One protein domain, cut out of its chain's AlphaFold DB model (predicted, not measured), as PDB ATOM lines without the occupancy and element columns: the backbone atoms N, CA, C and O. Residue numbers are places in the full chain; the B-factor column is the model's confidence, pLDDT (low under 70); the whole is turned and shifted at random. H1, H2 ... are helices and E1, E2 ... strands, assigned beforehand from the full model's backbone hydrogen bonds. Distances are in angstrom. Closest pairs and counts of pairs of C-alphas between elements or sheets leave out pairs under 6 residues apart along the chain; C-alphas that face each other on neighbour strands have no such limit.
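Overview. This is residues 178 to 292 of the 293 residues of an uncharacterized protein of Thiospirillum jenense (UniProt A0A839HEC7). A curled, strongly twisted sheet of four strands, E3 E4 E6 E5, has H5 over one face and H3 beside its strands on that same face. H1 crosses H5 on the side away from the sheet, and the small hairpin of E1 and E2 packs through E1 on H3. The 115 printed residues hold five named helices and six named strands, in the order H1 E1 E2 H2 H3 E3 E4 H4 H5 E5 E6; both sheets are antiparallel and the class is mixed, helices and strands. The whole is compact, with a radius of gyration of the C-alphas of 13.0 A, and rounded, spanning 36 by 32 by 25 A.

Arrangement. H1, residues 178 to 188, is the hub, the helix that touches most other helices. E1, residues 191 to 194, and E2, residues 197 to 200, form an antiparallel hairpin, with N 192 and O 199 within hydrogen-bond range at 2.8 A. H2, residues 201 to 206, only just touches H1, with 3 pairs of C-alphas within 8 A, the closest those of Leu 188 and Arg 202, 4.7 A apart, and is about perpendicular to it at 90 degrees. H3, residues 214 to 223, is close to H2 but not clearly touching it, and its closest C-alpha to E1 is that of Ala 220, 5.9 A from Val 194. E3, residues 226 to 229, and E4, residues 234 to 238, form an antiparallel hairpin, with N 236 and O 227 at 2.8 A. H4, residues 242 to 248, only just touches H1, with 3 pairs of C-alphas within 8 A, the closest those of Ile 187 and Ile 248, 6.6 A apart. H5, residues 258 to 264, touches H1 at a steep tilt of 57 degrees, opposite ways; the closest C-alphas are those of Ala 180 and Ile 262, 5.0 A apart. E5, residues 274 to 277, and E6, residues 280 to 288, form an antiparallel hairpin, with N 275 and O 282 at 2.8 A. E6 bends by 68 degrees at residue 283, and its pairing is staggered: residues 280 to 283 pair with E5 and residues 284 to 288 with E4, where N 285 and O 237 are 2.8 A apart. E3 and E5 are the edge strands. E4, H4 H5 and E5 make a split strand-helix-strand unit, two strands running the same way with E6 between them, and its crossover is right-handed. H5 has a height over the sheet of 9.3 A and lies over E6. H3, at a height over the sheet of 8.2 A on the same face, lies over none of the strands, but only just: 2 of its C-alphas fall on E3 and 2 on E5. H2 only grazes the sheet. Every O i to N i+4 pair is within hydrogen-bond range in H1, H2, H3 and H4; in H5 it is 1 of 3, beside 3 of 4 O i to N i+3 pairs.

Along the chain. H1 begins at C-alpha 178, (323.058, 340.793, 293.262), and is 15.2 A long from first to last C-alpha. H3 measures 14.4 A and begins at C-alpha 214, (321.745, 309.953, 302.182). E4 measures 12.7 A. E6, the longest strand, measures 21.8 A and ends at C-alpha 288, (331.382, 326.755, 295.536).

Size, cuts and confidence. The two C-alphas farthest apart, those of Gly 211 and Gly 257, are 36.7 A apart. The printed part has no cut. No link is long; those from H2 to H3, H4 to H5 and H5 to E5 are short, and the others are tight. The mean pLDDT of the printed part is 85.1, and residues 207 to 212 and residue 292 are under 70.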
ATOM      1  N   ASP A 178     324.015 340.843 292.153       79.00
ATOM      2  CA  ASP A 178     323.058 340.793 293.262       79.00
ATOM      3  C   ASP A 178     321.828 339.949 292.901       79.00
ATOM      4  O   ASP A 178     321.327 339.179 293.723       79.00
ATOM      5  N   ASP A 179     321.386 340.015 291.641       82.69
ATOM      6  CA  ASP A 179     320.282 339.191 291.143       82.69
ATOM      7  C   ASP A 179     320.672 337.710 291.081       82.69
ATOM      8  O   ASP A 179     319.820 336.836 291.243       82.69
ATOM      9  N   ALA A 180     321.957 337.407 290.877       85.50
ATOM     10  CA  ALA A 180     322.479 336.044 290.900       85.50
ATOM     11  C   ALA A 180     322.458 335.451 292.309       85.50
ATOM     12  O   ALA A 180     321.989 334.326 292.490       85.50
ATOM     13  N   TYR A 181     322.876 336.227 293.311       86.44
ATOM     14  CA  TYR A 181     322.759 335.840 294.717       86.44
ATOM     15  C   TYR A 181     321.304 335.705 295.160       86.44
ATOM     16  O   TYR A 181     320.959 334.749 295.852       86.44
ATOM     17  N   ALA A 182     320.427 336.616 294.743       84.25
ATOM     18  CA  ALA A 182     319.009 336.540 295.074       84.25
ATOM     19  C   ALA A 182     318.333 335.315 294.424       84.25
ATOM     20  O   ALA A 182     317.541 334.625 295.074       84.25
ATOM     21  N   CYS A 183     318.709 334.982 293.185       88.81
ATOM     22  CA  CYS A 183     318.290 333.755 292.511       88.81
ATOM     23  C   CYS A 183     318.773 332.502 293.260       88.81
ATOM     24  O   CYS A 183     317.973 331.610 293.541       88.81
ATOM     25  N   LEU A 184     320.054 332.448 293.647       90.69
ATOM     26  CA  LEU A 184     320.613 331.331 294.413       90.69
ATOM     27  C   LEU A 184     319.921 331.170 295.771       90.69
ATOM     28  O   LEU A 184     319.479 330.074 296.099       90.69
ATOM     29  N   ASN A 185     319.760 332.253 296.534       89.88
ATOM     30  CA  ASN A 185     319.095 332.215 297.838       89.88
ATOM     31  C   ASN A 185     317.643 331.745 297.728       89.88
ATOM     32  O   ASN A 185     317.199 330.952 298.546       89.88
ATOM     33  N   THR A 186     316.935 332.127 296.662       91.06
ATOM     34  CA  THR A 186     315.585 331.608 296.387       91.06
ATOM     35  C   THR A 186     315.574 330.084 296.227       91.06
ATOM     36  O   THR A 186     314.632 329.426 296.662       91.06
ATOM     37  N   ILE A 187     316.608 329.504 295.607       92.06
ATOM     38  CA  ILE A 187     316.743 328.048 295.467       92.06
ATOM     39  C   ILE A 187     317.081 327.398 296.812       92.06
ATOM     40  O   ILE A 187     316.510 326.363 297.141       92.06
ATOM     41  N   LEU A 188     317.996 327.993 297.578       91.69
ATOM     42  CA  LEU A 188     318.464 327.458 298.859       91.69
ATOM     43  C   LEU A 188     317.402 327.533 299.962       91.69
ATOM     44  O   LEU A 188     317.310 326.633 300.793       91.69
ATOM     45  N   ASP A 189     316.577 328.574 299.954       90.25
ATOM     46  CA  ASP A 189     315.535 328.784 300.960       90.25
ATOM     47  C   ASP A 189     314.221 328.066 300.597       90.25
ATOM     48  O   ASP A 189     313.255 328.115 301.356       90.25
ATOM     49  N   ALA A 190     314.177 327.377 299.451       91.00
ATOM     50  CA  ALA A 190     313.034 326.574 299.047       91.00
ATOM     51  C   ALA A 190     312.866 325.340 299.944       91.00
ATOM     52  O   ALA A 190     313.839 324.672 300.297       91.00
ATOM     53  N   GLU A 191     311.615 324.999 300.248       91.69
ATOM     54  CA  GLU A 191     311.260 323.767 300.953       91.69
ATOM     55  C   GLU A 191     310.977 322.643 299.949       91.69
ATOM     56  O   GLU A 191     310.210 322.807 298.990       91.69
ATOM     57  N   ILE A 192     311.619 321.493 300.154       90.81
ATOM     58  CA  ILE A 192     311.428 320.280 299.360       90.81
ATOM     59  C   ILE A 192     311.140 319.086 300.266       90.81
ATOM     60  O   ILE A 192     311.623 319.009 301.393       90.81
ATOM     61  N   LYS A 193     310.381 318.121 299.743       90.12
ATOM     62  CA  LYS A 193     310.018 316.911 300.485       90.12
ATOM     63  C   LYS A 193     311.103 315.848 300.401       90.12
ATOM     64  O   LYS A 193     311.466 315.429 299.300       90.12
ATOM     65  N   VAL A 194     311.530 315.348 301.555       87.62
ATOM     66  CA  VAL A 194     312.328 314.124 301.703       87.62
ATOM     67  C   VAL A 194     311.510 313.147 302.534       87.62
ATOM     68  O   VAL A 194     311.126 313.461 303.655       87.62
ATOM     69  N   ASP A 195     311.153 312.006 301.940       86.31
ATOM     70  CA  ASP A 195     310.306 310.972 302.559       86.31
ATOM     71  C   ASP A 195     309.015 311.511 303.215       86.31
ATOM     72  O   ASP A 195     308.512 310.987 304.203       86.31
ATOM     73  N   GLY A 196     308.447 312.572 302.627       80.62
ATOM     74  CA  GLY A 196     307.191 313.190 303.061       80.62
ATOM     75  C   GLY A 196     307.336 314.354 304.044       80.62
ATOM     76  O   GLY A 196     306.346 315.048 304.267       80.62
ATOM     77  N   ILE A 197     308.538 314.610 304.562       82.94
ATOM     78  CA  ILE A 197     308.844 315.721 305.471       82.94
ATOM     79  C   ILE A 197     309.459 316.875 304.672       82.94
ATOM     80  O   ILE A 197     310.295 316.650 303.794       82.94
ATOM     81  N   ASP A 198     309.026 318.103 304.953       86.12
ATOM     82  CA  ASP A 198     309.546 319.308 304.309       86.12
ATOM     83  C   ASP A 198     310.878 319.732 304.952       86.12
ATOM     84  O   ASP A 198     310.981 319.885 306.169       86.12
ATOM     85  N   TYR A 199     311.896 319.932 304.120       86.12
ATOM     86  CA  TYR A 199     313.214 320.428 304.513       86.12
ATOM     87  C   TYR A 199     313.616 321.594 303.621       86.12
ATOM     88  O   TYR A 199     313.351 321.581 302.415       86.12
ATOM     89  N   ARG A 200     314.328 322.576 304.179       90.88
ATOM     90  CA  ARG A 200     314.955 323.610 303.355       90.88
ATOM     91  C   ARG A 200     316.140 323.033 302.600       90.88
ATOM     92  O   ARG A 200     316.952 322.293 303.155       90.88
ATOM     93  N   VAL A 201     316.277 323.427 301.338       90.50
ATOM     94  CA  VAL A 201     317.388 323.005 300.476       90.50
ATOM     95  C   VAL A 201     318.746 323.341 301.107       90.50
ATOM     96  O   VAL A 201     319.652 322.513 301.062       90.50
ATOM     97  N   ARG A 202     318.888 324.508 301.748       89.94
ATOM     98  CA  ARG A 202     320.115 324.929 302.443       89.94
ATOM     99  C   ARG A 202     320.540 323.954 303.541       89.94
ATOM    100  O   ARG A 202     321.726 323.638 303.639       89.94
ATOM    101  N   ASP A 203     319.589 323.445 304.319       87.31
ATOM    102  CA  ASP A 203     319.861 322.532 305.434       87.31
ATOM    103  C   ASP A 203     320.312 321.161 304.919       87.31
ATOM    104  O   ASP A 203     321.244 320.565 305.456       87.31
ATOM    105  N   LEU A 204     319.720 320.709 303.808       85.69
ATOM    106  CA  LEU A 204     320.094 319.467 303.121       85.69
ATOM    107  C   LEU A 204     321.496 319.513 302.502       85.69
ATOM    108  O   LEU A 204     322.093 318.464 302.268       85.69
ATOM    109  N   ILE A 205     322.000 320.710 302.191       83.38
ATOM    110  CA  ILE A 205     323.330 320.910 301.599       83.38
ATOM    111  C   ILE A 205     324.403 321.121 302.670       83.38
ATOM    112  O   ILE A 205     325.546 320.717 302.478       83.38
ATOM    113  N   SER A 206     324.041 321.739 303.794       72.69
ATOM    114  CA  SER A 206     325.002 322.235 304.784       72.69
ATOM    115  C   SER A 206     325.432 321.203 305.828       72.69
ATOM    116  O   SER A 206     326.430 321.429 306.508       72.69
ATOM    117  N   GLN A 207     324.681 320.110 306.025       61.28
ATOM    118  CA  GLN A 207     324.923 319.175 307.128       61.28
ATOM    119  C   GLN A 207     324.625 317.717 306.740       61.28
ATOM    120  O   GLN A 207     323.641 317.457 306.044       61.28
ATOM    121  N   PRO A 208     325.398 316.734 307.239       56.50
ATOM    122  CA  PRO A 208     324.940 315.352 307.269       56.50
ATOM    123  C   PRO A 208     323.759 315.254 308.242       56.50
ATOM    124  O   PRO A 208     323.928 315.351 309.458       56.50
ATOM    125  N   LEU A 209     322.546 315.093 307.712       59.56
ATOM    126  CA  LEU A 209     321.345 314.982 308.537       59.56
ATOM    127  C   LEU A 209     321.317 313.618 309.237       59.56
ATOM    128  O   LEU A 209     321.252 312.567 308.597       59.56
ATOM    129  N   VAL A 210     321.377 313.636 310.571       56.41
ATOM    130  CA  VAL A 210     321.337 312.425 311.400       56.41
ATOM    131  C   VAL A 210     319.983 311.734 311.229       56.41
ATOM    132  O   VAL A 210     318.938 312.342 311.443       56.41
ATOM    133  N   GLY A 211     320.003 310.449 310.867       60.75
ATOM    134  CA  GLY A 211     318.796 309.620 310.769       60.75
ATOM    135  C   GLY A 211     318.060 309.675 309.428       60.75
ATOM    136  O   GLY A 211     317.050 308.992 309.287       60.75
ATOM    137  N   ILE A 212     318.563 310.419 308.438       67.19
ATOM    138  CA  ILE A 212     318.019 310.419 307.074       67.19
ATOM    139  C   ILE A 212     318.948 309.623 306.161       67.19
ATOM    140  O   ILE A 212     320.169 309.787 306.195       67.19
ATOM    141  N   ASP A 213     318.377 308.765 305.317       76.88
ATOM    142  CA  ASP A 213     319.158 308.075 304.301       76.88
ATOM    143  C   ASP A 213     319.718 309.091 303.290       76.88
ATOM    144  O   ASP A 213     318.983 309.782 302.580       76.88
ATOM    145  N   ASN A 214     321.046 309.138 303.173       80.94
ATOM    146  CA  ASN A 214     321.745 309.953 302.182       80.94
ATOM    147  C   ASN A 214     321.254 309.679 300.751       80.94
ATOM    148  O   ASN A 214     321.311 310.567 299.895       80.94
ATOM    149  N   SER A 215     320.756 308.470 300.464       84.44
ATOM    150  CA  SER A 215     320.156 308.152 299.167       84.44
ATOM    151  C   SER A 215     318.832 308.896 298.937       84.44
ATOM    152  O   SER A 215     318.580 309.348 297.817       84.44
ATOM    153  N   ALA A 216     318.022 309.092 299.983       86.06
ATOM    154  CA  ALA A 216     316.766 309.836 299.934       86.06
ATOM    155  C   ALA A 216     317.012 311.331 299.710       86.06
ATOM    156  O   ALA A 216     316.410 311.919 298.808       86.06
ATOM    157  N   VAL A 217     317.980 311.916 300.422       87.75
ATOM    158  CA  VAL A 217     318.393 313.318 300.227       87.75
ATOM    159  C   VAL A 217     318.918 313.539 298.805       87.75
ATOM    160  O   VAL A 217     318.458 314.442 298.102       87.75
ATOM    161  N   LYS A 218     319.819 312.670 298.319       89.31
ATOM    162  CA  LYS A 218     320.352 312.738 296.944       89.31
ATOM    163  C   LYS A 218     319.251 312.623 295.889       89.31
ATOM    164  O   LYS A 218     319.306 313.311 294.869       89.31
ATOM    165  N   ARG A 219     318.249 311.768 296.120       90.31
ATOM    166  CA  ARG A 219     317.094 311.602 295.226       90.31
ATOM    167  C   ARG A 219     316.231 312.863 295.200       90.31
ATOM    168  O   ARG A 219     315.927 313.342 294.109       90.31
ATOM    169  N   ALA A 220     315.893 313.413 296.366       92.12
ATOM    170  CA  ALA A 220     315.076 314.615 296.493       92.12
ATOM    171  C   ALA A 220     315.749 315.835 295.846       92.12
ATOM    172  O   ALA A 220     315.158 316.460 294.968       92.12
ATOM    173  N   LEU A 221     317.017 316.110 296.172       93.12
ATOM    174  CA  LEU A 221     317.794 317.177 295.528       93.12
ATOM    175  C   LEU A 221     317.869 316.977 294.005       93.12
ATOM    176  O   LEU A 221     317.635 317.910 293.233       93.12
ATOM    177  N   GLY A 222     318.098 315.737 293.561       93.00
ATOM    178  CA  GLY A 222     318.160 315.383 292.145       93.00
ATOM    179  C   GLY A 222     316.870 315.680 291.370       93.00
ATOM    180  O   GLY A 222     316.952 316.096 290.212       93.00
ATOM    181  N   MET A 223     315.688 315.538 291.986       92.31
ATOM    182  CA  MET A 223     314.402 315.890 291.355       92.31
ATOM    183  C   MET A 223     314.339 317.372 290.975       92.31
ATOM    184  O   MET A 223     313.874 317.719 289.887       92.31
ATOM    185  N   TYR A 224     314.891 318.234 291.829       94.31
ATOM    186  CA  TYR A 224     314.988 319.677 291.609       94.31
ATOM    187  C   TYR A 224     316.270 320.087 290.874       94.31
ATOM    188  O   TYR A 224     316.553 321.272 290.735       94.31
ATOM    189  N   GLY A 225     317.035 319.132 290.340       93.75
ATOM    190  CA  GLY A 225     318.223 319.429 289.545       93.75
ATOM    191  C   GLY A 225     319.408 319.918 290.374       93.75
ATOM    192  O   GLY A 225     320.266 320.607 289.830       93.75
ATOM    193  N   LEU A 226     319.471 319.552 291.653       94.38
ATOM    194  CA  LEU A 226     320.554 319.897 292.567       94.38
ATOM    195  C   LEU A 226     321.380 318.652 292.898       94.38
ATOM    196  O   LEU A 226     320.842 317.553 293.055       94.38
ATOM    197  N   ARG A 227     322.701 318.805 293.003       91.62
ATOM    198  CA  ARG A 227     323.600 317.736 293.454       91.62
ATOM    199  C   ARG A 227     324.815 318.318 294.156       91.62
ATOM    200  O   ARG A 227     325.439 319.230 293.628       91.62
ATOM    201  N   ILE A 228     325.183 317.740 295.289       89.88
ATOM    202  CA  ILE A 228     326.427 318.071 295.984       89.88
ATOM    203  C   ILE A 228     327.545 317.213 295.390       89.88
ATOM    204  O   ILE A 228     327.378 316.004 295.202       89.88
ATOM    205  N   ASP A 229     328.655 317.850 295.034       85.75
ATOM    206  CA  ASP A 229     329.907 317.189 294.686       85.75
ATOM    207  C   ASP A 229     330.866 317.306 295.874       85.75
ATOM    208  O   ASP A 229     331.577 318.303 296.018       85.75
ATOM    209  N   ASP A 230     330.846 316.295 296.744       80.12
ATOM    210  CA  ASP A 230     331.630 316.278 297.986       80.12
ATOM    211  C   ASP A 230     333.141 316.351 297.716       80.12
ATOM    212  O   ASP A 230     333.883 316.947 298.493       80.12
ATOM    213  N   SER A 231     333.607 315.778 296.599       80.38
ATOM    214  CA  SER A 231     335.031 315.771 296.236       80.38
ATOM    215  C   SER A 231     335.517 317.149 295.795       80.38
ATOM    216  O   SER A 231     336.641 317.533 296.103       80.38
ATOM    217  N   ALA A 232     334.672 317.898 295.084       81.19
ATOM    218  CA  ALA A 232     334.994 319.248 294.636       81.19
ATOM    219  C   ALA A 232     334.572 320.342 295.637       81.19
ATOM    220  O   ALA A 232     334.959 321.493 295.450       81.19
ATOM    221  N   GLN A 233     333.778 320.006 296.664       85.38
ATOM    222  CA  GLN A 233     333.113 320.957 297.569       85.38
ATOM    223  C   GLN A 233     332.254 321.983 296.809       85.38
ATOM    224  O   GLN A 233     332.326 323.196 297.034       85.38
ATOM    225  N   ARG A 234     331.441 321.496 295.859       88.19
ATOM    226  CA  ARG A 234     330.611 322.346 294.984       88.19
ATOM    227  C   ARG A 234     329.162 321.885 294.928       88.19
ATOM    228  O   ARG A 234     328.870 320.690 294.907       88.19
ATOM    229  N   LEU A 235     328.256 322.850 294.821       91.44
ATOM    230  CA  LEU A 235     326.857 322.635 294.485       91.44
ATOM    231  C   LEU A 235     326.687 322.689 292.964       91.44
ATOM    232  O   LEU A 235     326.940 323.709 292.324       91.44
ATOM    233  N   LEU A 236     326.217 321.590 292.384       92.50
ATOM    234  CA  LEU A 236     325.877 321.496 290.972       92.50
ATOM    235  C   LEU A 236     324.390 321.781 290.777       92.50
ATOM    236  O   LEU A 236     323.537 321.095 291.341       92.50
ATOM    237  N   ILE A 237     324.090 322.755 289.922       93.56
ATOM    238  CA  ILE A 237     322.733 323.186 289.589       93.56
ATOM    239  C   ILE A 237     322.492 322.925 288.100       93.56
ATOM    240  O   ILE A 237     323.151 323.497 287.230       93.56
ATOM    241  N   ALA A 238     321.563 322.027 287.785       91.94
ATOM    242  CA  ALA A 238     321.256 321.601 286.423       91.94
ATOM    243  C   ALA A 238     320.794 322.780 285.558       91.94
ATOM    244  O   ALA A 238     319.731 323.320 285.791       91.94
ATOM    245  N   ASN A 239     321.500 323.108 284.478       89.19
ATOM    246  CA  ASN A 239     321.217 324.246 283.586       89.19
ATOM    247  C   ASN A 239     319.790 324.242 282.986       89.19
ATOM    248  O   ASN A 239     319.318 325.256 282.480       89.19
ATOM    249  N   SER A 240     319.106 323.095 283.018       87.00
ATOM    250  CA  SER A 240     317.678 322.981 282.739       87.00
ATOM    251  C   SER A 240     317.061 321.907 283.636       87.00
ATOM    252  O   SER A 240     317.434 320.734 283.557       87.00
ATOM    253  N   ASN A 241     316.111 322.300 284.487       91.00
ATOM    254  CA  ASN A 241     315.283 321.386 285.269       91.00
ATOM    255  C   ASN A 241     313.865 321.959 285.416       91.00
ATOM    256  O   ASN A 241     313.672 323.086 285.871       91.00
ATOM    257  N   GLY A 242     312.866 321.168 285.017       85.81
ATOM    258  CA  GLY A 242     311.474 321.608 284.988       85.81
ATOM    259  C   GLY A 242     310.791 321.680 286.354       85.81
ATOM    260  O   GLY A 242     309.767 322.349 286.453       85.81
ATOM    261  N   MET A 243     311.285 320.989 287.387       88.69
ATOM    262  CA  MET A 243     310.768 321.142 288.753       88.69
ATOM    263  C   MET A 243     311.338 322.397 289.401       88.69
ATOM    264  O   MET A 243     310.580 323.174 289.967       88.69
ATOM    265  N   LEU A 244     312.634 322.653 289.232       90.12
ATOM    266  CA  LEU A 244     313.275 323.877 289.699       90.12
ATOM    267  C   LEU A 244     312.578 325.122 289.132       90.12
ATOM    268  O   LEU A 244     312.136 325.982 289.889       90.12
ATOM    269  N   SER A 245     312.363 325.180 287.814       87.56
ATOM    270  CA  SER A 245     311.705 326.336 287.194       87.56
ATOM    271  C   SER A 245     310.214 326.453 287.533       87.56
ATOM    272  O   SER A 245     309.740 327.550 287.811       87.56
ATOM    273  N   ARG A 246     309.455 325.345 287.541       86.31
ATOM    274  CA  ARG A 246     307.985 325.383 287.712       86.31
ATOM    275  C   ARG A 246     307.494 325.291 289.155       86.31
ATOM    276  O   ARG A 246     306.327 325.589 289.399       86.31
ATOM    277  N   LYS A 247     308.316 324.828 290.097       88.88
ATOM    278  CA  LYS A 247     307.931 324.692 291.513       88.88
ATOM    279  C   LYS A 247     308.643 325.701 292.398       88.88
ATOM    280  O   LYS A 247     307.970 326.330 293.201       88.88
ATOM    281  N   ILE A 248     309.952 325.877 292.222       89.75
ATOM    282  CA  ILE A 248     310.742 326.789 293.060       89.75
ATOM    283  C   ILE A 248     310.704 328.212 292.487       89.75
ATOM    284  O   ILE A 248     310.358 329.156 293.189       89.75
ATOM    285  N   LEU A 249     310.980 328.376 291.191       88.44
ATOM    286  CA  LEU A 249     311.163 329.703 290.584       88.44
ATOM    287  C   LEU A 249     309.918 330.266 289.874       88.44
ATOM    288  O   LEU A 249     309.959 331.374 289.352       88.44
ATOM    289  N   ALA A 250     308.787 329.556 289.854       82.31
ATOM    290  CA  ALA A 250     307.652 329.900 288.985       82.31
ATOM    291  C   ALA A 250     307.033 331.282 289.239       82.31
ATOM    292  O   ALA A 250     306.500 331.894 288.318       82.31
ATOM    293  N   LYS A 251     307.079 331.763 290.485       81.19
ATOM    294  CA  LYS A 251     306.513 333.059 290.896       81.19
ATOM    295  C   LYS A 251     307.585 334.123 291.128       81.19
ATOM    296  O   LYS A 251     307.311 335.132 291.772       81.19
ATOM    297  N   THR A 252     308.801 333.894 290.643       82.75
ATOM    298  CA  THR A 252     309.922 334.818 290.819       82.75
ATOM    299  C   THR A 252     310.313 335.455 289.492       82.75
ATOM    300  O   THR A 252     309.906 335.010 288.411       82.75
ATOM    301  N   ALA A 253     311.131 336.505 289.571       80.94
ATOM    302  CA  ALA A 253     311.707 337.152 288.394       80.94
ATOM    303  C   ALA A 253     312.559 336.187 287.546       80.94
ATOM    304  O   ALA A 253     312.775 336.446 286.367       80.94
ATOM    305  N   TRP A 254     312.985 335.054 288.122       85.81
ATOM    306  CA  TRP A 254     313.815 334.039 287.474       85.81
ATOM    307  C   TRP A 254     313.027 332.786 287.051       85.81
ATOM    308  O   TRP A 254     313.606 331.733 286.789       85.81
ATOM    309  N   SER A 255     311.698 332.869 286.938       80.50
ATOM    310  CA  SER A 255     310.885 331.798 286.326       80.50
ATOM    311  C   SER A 255     311.401 331.391 284.935       80.50
ATOM    312  O   SER A 255     311.340 330.218 284.554       80.50
ATOM    313  N   THR A 256     311.997 332.344 284.212       78.75
ATOM    314  CA  THR A 256     312.821 332.148 283.015       78.75
ATOM    315  C   THR A 256     314.217 332.743 283.232       78.75
ATOM    316  O   THR A 256     314.421 333.601 284.084       78.75
ATOM    317  N   GLY A 257     315.223 332.270 282.489       83.19
ATOM    318  CA  GLY A 257     316.560 332.886 282.468       83.19
ATOM    319  C   GLY A 257     317.435 332.702 283.720       83.19
ATOM    320  O   GLY A 257     318.614 333.050 283.661       83.19
ATOM    321  N   TRP A 258     316.922 332.095 284.798       87.25
ATOM    322  CA  TRP A 258     317.660 331.822 286.042       87.25
ATOM    323  C   TRP A 258     319.023 331.160 285.826       87.25
ATOM    324  O   TRP A 258     319.990 331.442 286.527       87.25
ATOM    325  N   ASN A 259     319.107 330.287 284.828       86.81
ATOM    326  CA  ASN A 259     320.292 329.510 284.514       86.81
ATOM    327  C   ASN A 259     321.428 330.374 283.954       86.81
ATOM    328  O   ASN A 259     322.595 330.032 284.127       86.81
ATOM    329  N   LYS A 260     321.102 331.496 283.301       87.19
ATOM    330  CA  LYS A 260     322.079 332.524 282.926       87.19
ATOM    331  C   LYS A 260     322.428 333.400 284.123       87.19
ATOM    332  O   LYS A 260     323.594 333.726 284.291       87.19
ATOM    333  N   THR A 261     321.446 333.734 284.961       88.81
ATOM    334  CA  THR A 261     321.655 334.561 286.156       88.81
ATOM    335  C   THR A 261     322.631 333.901 287.133       88.81
ATOM    336  O   THR A 261     323.576 334.543 287.563       88.81
ATOM    337  N   ILE A 262     322.484 332.604 287.420       88.44
ATOM    338  CA  ILE A 262     323.379 331.875 288.341       88.44
ATOM    339  C   ILE A 262     324.827 331.814 287.827       88.44
ATOM    340  O   ILE A 262     325.751 331.765 288.629       88.44
ATOM    341  N   GLN A 263     325.057 331.887 286.510       89.06
ATOM    342  CA  GLN A 263     326.415 331.943 285.942       89.06
ATOM    343  C   GLN A 263     327.141 333.269 286.218       89.06
ATOM    344  O   GLN A 263     328.321 333.386 285.902       89.06
ATOM    345  N   LEU A 264     326.452 334.278 286.761       88.00
ATOM    346  CA  LEU A 264     327.075 335.533 287.188       88.00
ATOM    347  C   LEU A 264     327.674 335.447 288.594       88.00
ATOM    348  O   LEU A 264     328.374 336.373 288.998       88.00
ATOM    349  N   LEU A 265     327.401 334.372 289.345       86.50
ATOM    350  CA  LEU A 265     327.987 334.185 290.670       86.50
ATOM    351  C   LEU A 265     329.519 334.111 290.568       86.50
ATOM    352  O   LEU A 265     330.031 333.439 289.658       86.50
ATOM    353  N   PRO A 266     330.256 334.745 291.502       81.38
ATOM    354  CA  PRO A 266     331.703 334.608 291.583       81.38
ATOM    355  C   PRO A 266     332.120 333.145 291.633       81.38
ATOM    356  O   PRO A 266     331.451 332.321 292.254       81.38
ATOM    357  N   GLU A 267     333.223 332.830 290.955       81.81
ATOM    358  CA  GLU A 267     333.824 331.491 290.953       81.81
ATOM    359  C   GLU A 267     332.900 330.374 290.443       81.81
ATOM    360  O   GLU A 267     333.227 329.199 290.600       81.81
ATOM    361  N   SER A 268     331.766 330.705 289.812       85.12
ATOM    362  CA  SER A 268     330.892 329.709 289.198       85.12
ATOM    363  C   SER A 268     331.470 329.188 287.880       85.12
ATOM    364  O   SER A 268     331.966 329.945 287.042       85.12
ATOM    365  N   ASP A 269     331.395 327.873 287.673       83.62
ATOM    366  CA  ASP A 269     331.846 327.271 286.421       83.62
ATOM    367  C   ASP A 269     330.738 327.305 285.375       83.62
ATOM    368  O   ASP A 269     329.580 326.948 285.634       83.62
ATOM    369  N   LYS A 270     331.120 327.646 284.141       79.44
ATOM    370  CA  LYS A 270     330.224 327.558 282.987       79.44
ATOM    371  C   LYS A 270     329.754 326.112 282.780       79.44
ATOM    372  O   LYS A 270     330.544 325.179 282.953       79.44
ATOM    373  N   PRO A 271     328.509 325.904 282.313       80.81
ATOM    374  CA  PRO A 271     327.911 324.582 282.148       80.81
ATOM    375  C   PRO A 271     328.448 323.848 280.905       80.81
ATOM    376  O   PRO A 271     327.697 323.501 279.997       80.81
ATOM    377  N   ASN A 272     329.758 323.612 280.840       77.06
ATOM    378  CA  ASN A 272     330.439 323.062 279.664       77.06
ATOM    379  C   ASN A 272     330.494 321.529 279.670       77.06
ATOM    380  O   ASN A 272     330.442 320.910 278.608       77.06
ATOM    381  N   LYS A 273     330.569 320.913 280.854       78.50
ATOM    382  CA  LYS A 273     330.599 319.454 281.023       78.50
ATOM    383  C   LYS A 273     329.209 318.928 281.371       78.50
ATOM    384  O   LYS A 273     328.452 319.575 282.096       78.50
ATOM    385  N   THR A 274     328.861 317.762 280.834       87.38
ATOM    386  CA  THR A 274     327.638 317.049 281.206       87.38
ATOM    387  C   THR A 274     327.880 316.208 282.447       87.38
ATOM    388  O   THR A 274     328.922 315.579 282.612       87.38
ATOM    389  N   VAL A 275     326.894 316.205 283.333       89.00
ATOM    390  CA  VAL A 275     326.931 315.536 284.624       89.00
ATOM    391  C   VAL A 275     325.573 314.881 284.862       89.00
ATOM    392  O   VAL A 275     324.535 315.392 284.443       89.00
ATOM    393  N   LYS A 276     325.563 313.723 285.525       90.56
ATOM    394  CA  LYS A 276     324.322 313.051 285.917       90.56
ATOM    395  C   LYS A 276     323.793 313.634 287.230       90.56
ATOM    396  O   LYS A 276     324.392 313.408 288.281       90.56
ATOM    397  N   ILE A 277     322.678 314.358 287.183       90.06
ATOM    398  CA  ILE A 277     321.982 314.889 288.362       90.06
ATOM    399  C   ILE A 277     320.654 314.144 288.506       90.06
ATOM    400  O   ILE A 277     319.802 314.176 287.616       90.06
ATOM    401  N   GLY A 278     320.508 313.405 289.611       84.31
ATOM    402  CA  GLY A 278     319.422 312.439 289.771       84.31
ATOM    403  C   GLY A 278     319.431 311.391 288.649       84.31
ATOM    404  O   GLY A 278     320.436 310.718 288.410       84.31
ATOM    405  N   GLY A 279     318.303 311.266 287.944       84.06
ATOM    406  CA  GLY A 279     318.142 310.360 286.801       84.06
ATOM    407  C   GLY A 279     318.589 310.928 285.450       84.06
ATOM    408  O   GLY A 279     318.643 310.179 284.477       84.06
ATOM    409  N   THR A 280     318.935 312.217 285.370       85.94
ATOM    410  CA  THR A 280     319.080 312.933 284.094       85.94
ATOM    411  C   THR A 280     320.523 313.375 283.862       85.94
ATOM    412  O   THR A 280     321.166 313.930 284.753       85.94
ATOM    413  N   VAL A 281     321.041 313.163 282.649       90.31
ATOM    414  CA  VAL A 281     322.321 313.745 282.216       90.31
ATOM    415  C   VAL A 281     322.056 315.150 281.692       90.31
ATOM    416  O   VAL A 281     321.319 315.332 280.725       90.31
ATOM    417  N   CYS A 282     322.643 316.153 282.329       89.12
ATOM    418  CA  CYS A 282     322.456 317.551 281.973       89.12
ATOM    419  C   CYS A 282     323.771 318.320 282.099       89.12
ATOM    420  O   CYS A 282     324.729 317.870 282.720       89.12
ATOM    421  N   ARG A 283     323.838 319.498 281.481       90.75
ATOM    422  CA  ARG A 283     324.892 320.464 281.812       90.75
ATOM    423  C   ARG A 283     324.511 321.147 283.120       90.75
ATOM    424  O   ARG A 283     323.322 321.377 283.337       90.75
ATOM    425  N   CYS A 284     325.471 321.503 283.959       90.56
ATOM    426  CA  CYS A 284     325.201 322.163 285.234       90.56
ATOM    427  C   CYS A 284     326.128 323.350 285.460       90.56
ATOM    428  O   CYS A 284     327.286 323.313 285.054       90.56
ATOM    429  N   VAL A 285     325.613 324.380 286.121       91.00
ATOM    430  CA  VAL A 285     326.439 325.434 286.709       91.00
ATOM    431  C   VAL A 285     326.958 324.902 288.038       91.00
ATOM    432  O   VAL A 285     326.198 324.294 288.793       91.00
ATOM    433  N   SER A 286     328.249 325.074 288.296       89.50
ATOM    434  CA  SER A 286     328.888 324.605 289.525       89.50
ATOM    435  C   SER A 286     329.229 325.804 290.390       89.50
ATOM    436  O   SER A 286     329.973 326.671 289.935       89.50
ATOM    437  N   VAL A 287     328.720 325.859 291.616       90.44
ATOM    438  CA  VAL A 287     328.934 326.967 292.558       90.44
ATOM    439  C   VAL A 287     329.694 326.439 293.779       90.44
ATOM    440  O   VAL A 287     329.365 325.347 294.251       90.44
ATOM    441  N   PRO A 288     330.709 327.148 294.300       85.06
ATOM    442  CA  PRO A 288     331.382 326.755 295.536       85.06
ATOM    443  C   PRO A 288     330.407 326.621 296.717       85.06
ATOM    444  O   PRO A 288     329.501 327.440 296.877       85.06
ATOM    445  N   ILE A 289     330.583 325.611 297.575       80.62
ATOM    446  CA  ILE A 289     329.670 325.394 298.713       80.62
ATOM    447  C   ILE A 289     329.756 326.511 299.769       80.62
ATOM    448  O   ILE A 289     328.779 326.803 300.441       80.62
ATOM    449  N   ASN A 290     330.880 327.227 299.866       75.25
ATOM    450  CA  ASN A 290     330.996 328.413 300.725       75.25
ATOM    451  C   ASN A 290     330.094 329.581 300.276       75.25
ATOM    452  O   ASN A 290     329.794 330.446 301.082       75.25
ATOM    453  N   THR A 291     329.638 329.597 299.019       71.31
ATOM    454  CA  THR A 291     328.666 330.577 298.501       71.31
ATOM    455  C   THR A 291     327.231 330.218 298.921       71.31
ATOM    456  O   THR A 291     326.301 330.998 298.732       71.31
ATOM    457  N   VAL A 292     327.039 329.008 299.462       62.41
ATOM    458  CA  VAL A 292     325.758 328.461 299.932       62.41
ATOM    459  C   VAL A 292     325.545 328.711 301.435       62.41
ATOM    460  O   VAL A 292     324.408 328.620 301.904       62.41
TER     461      VAL A 292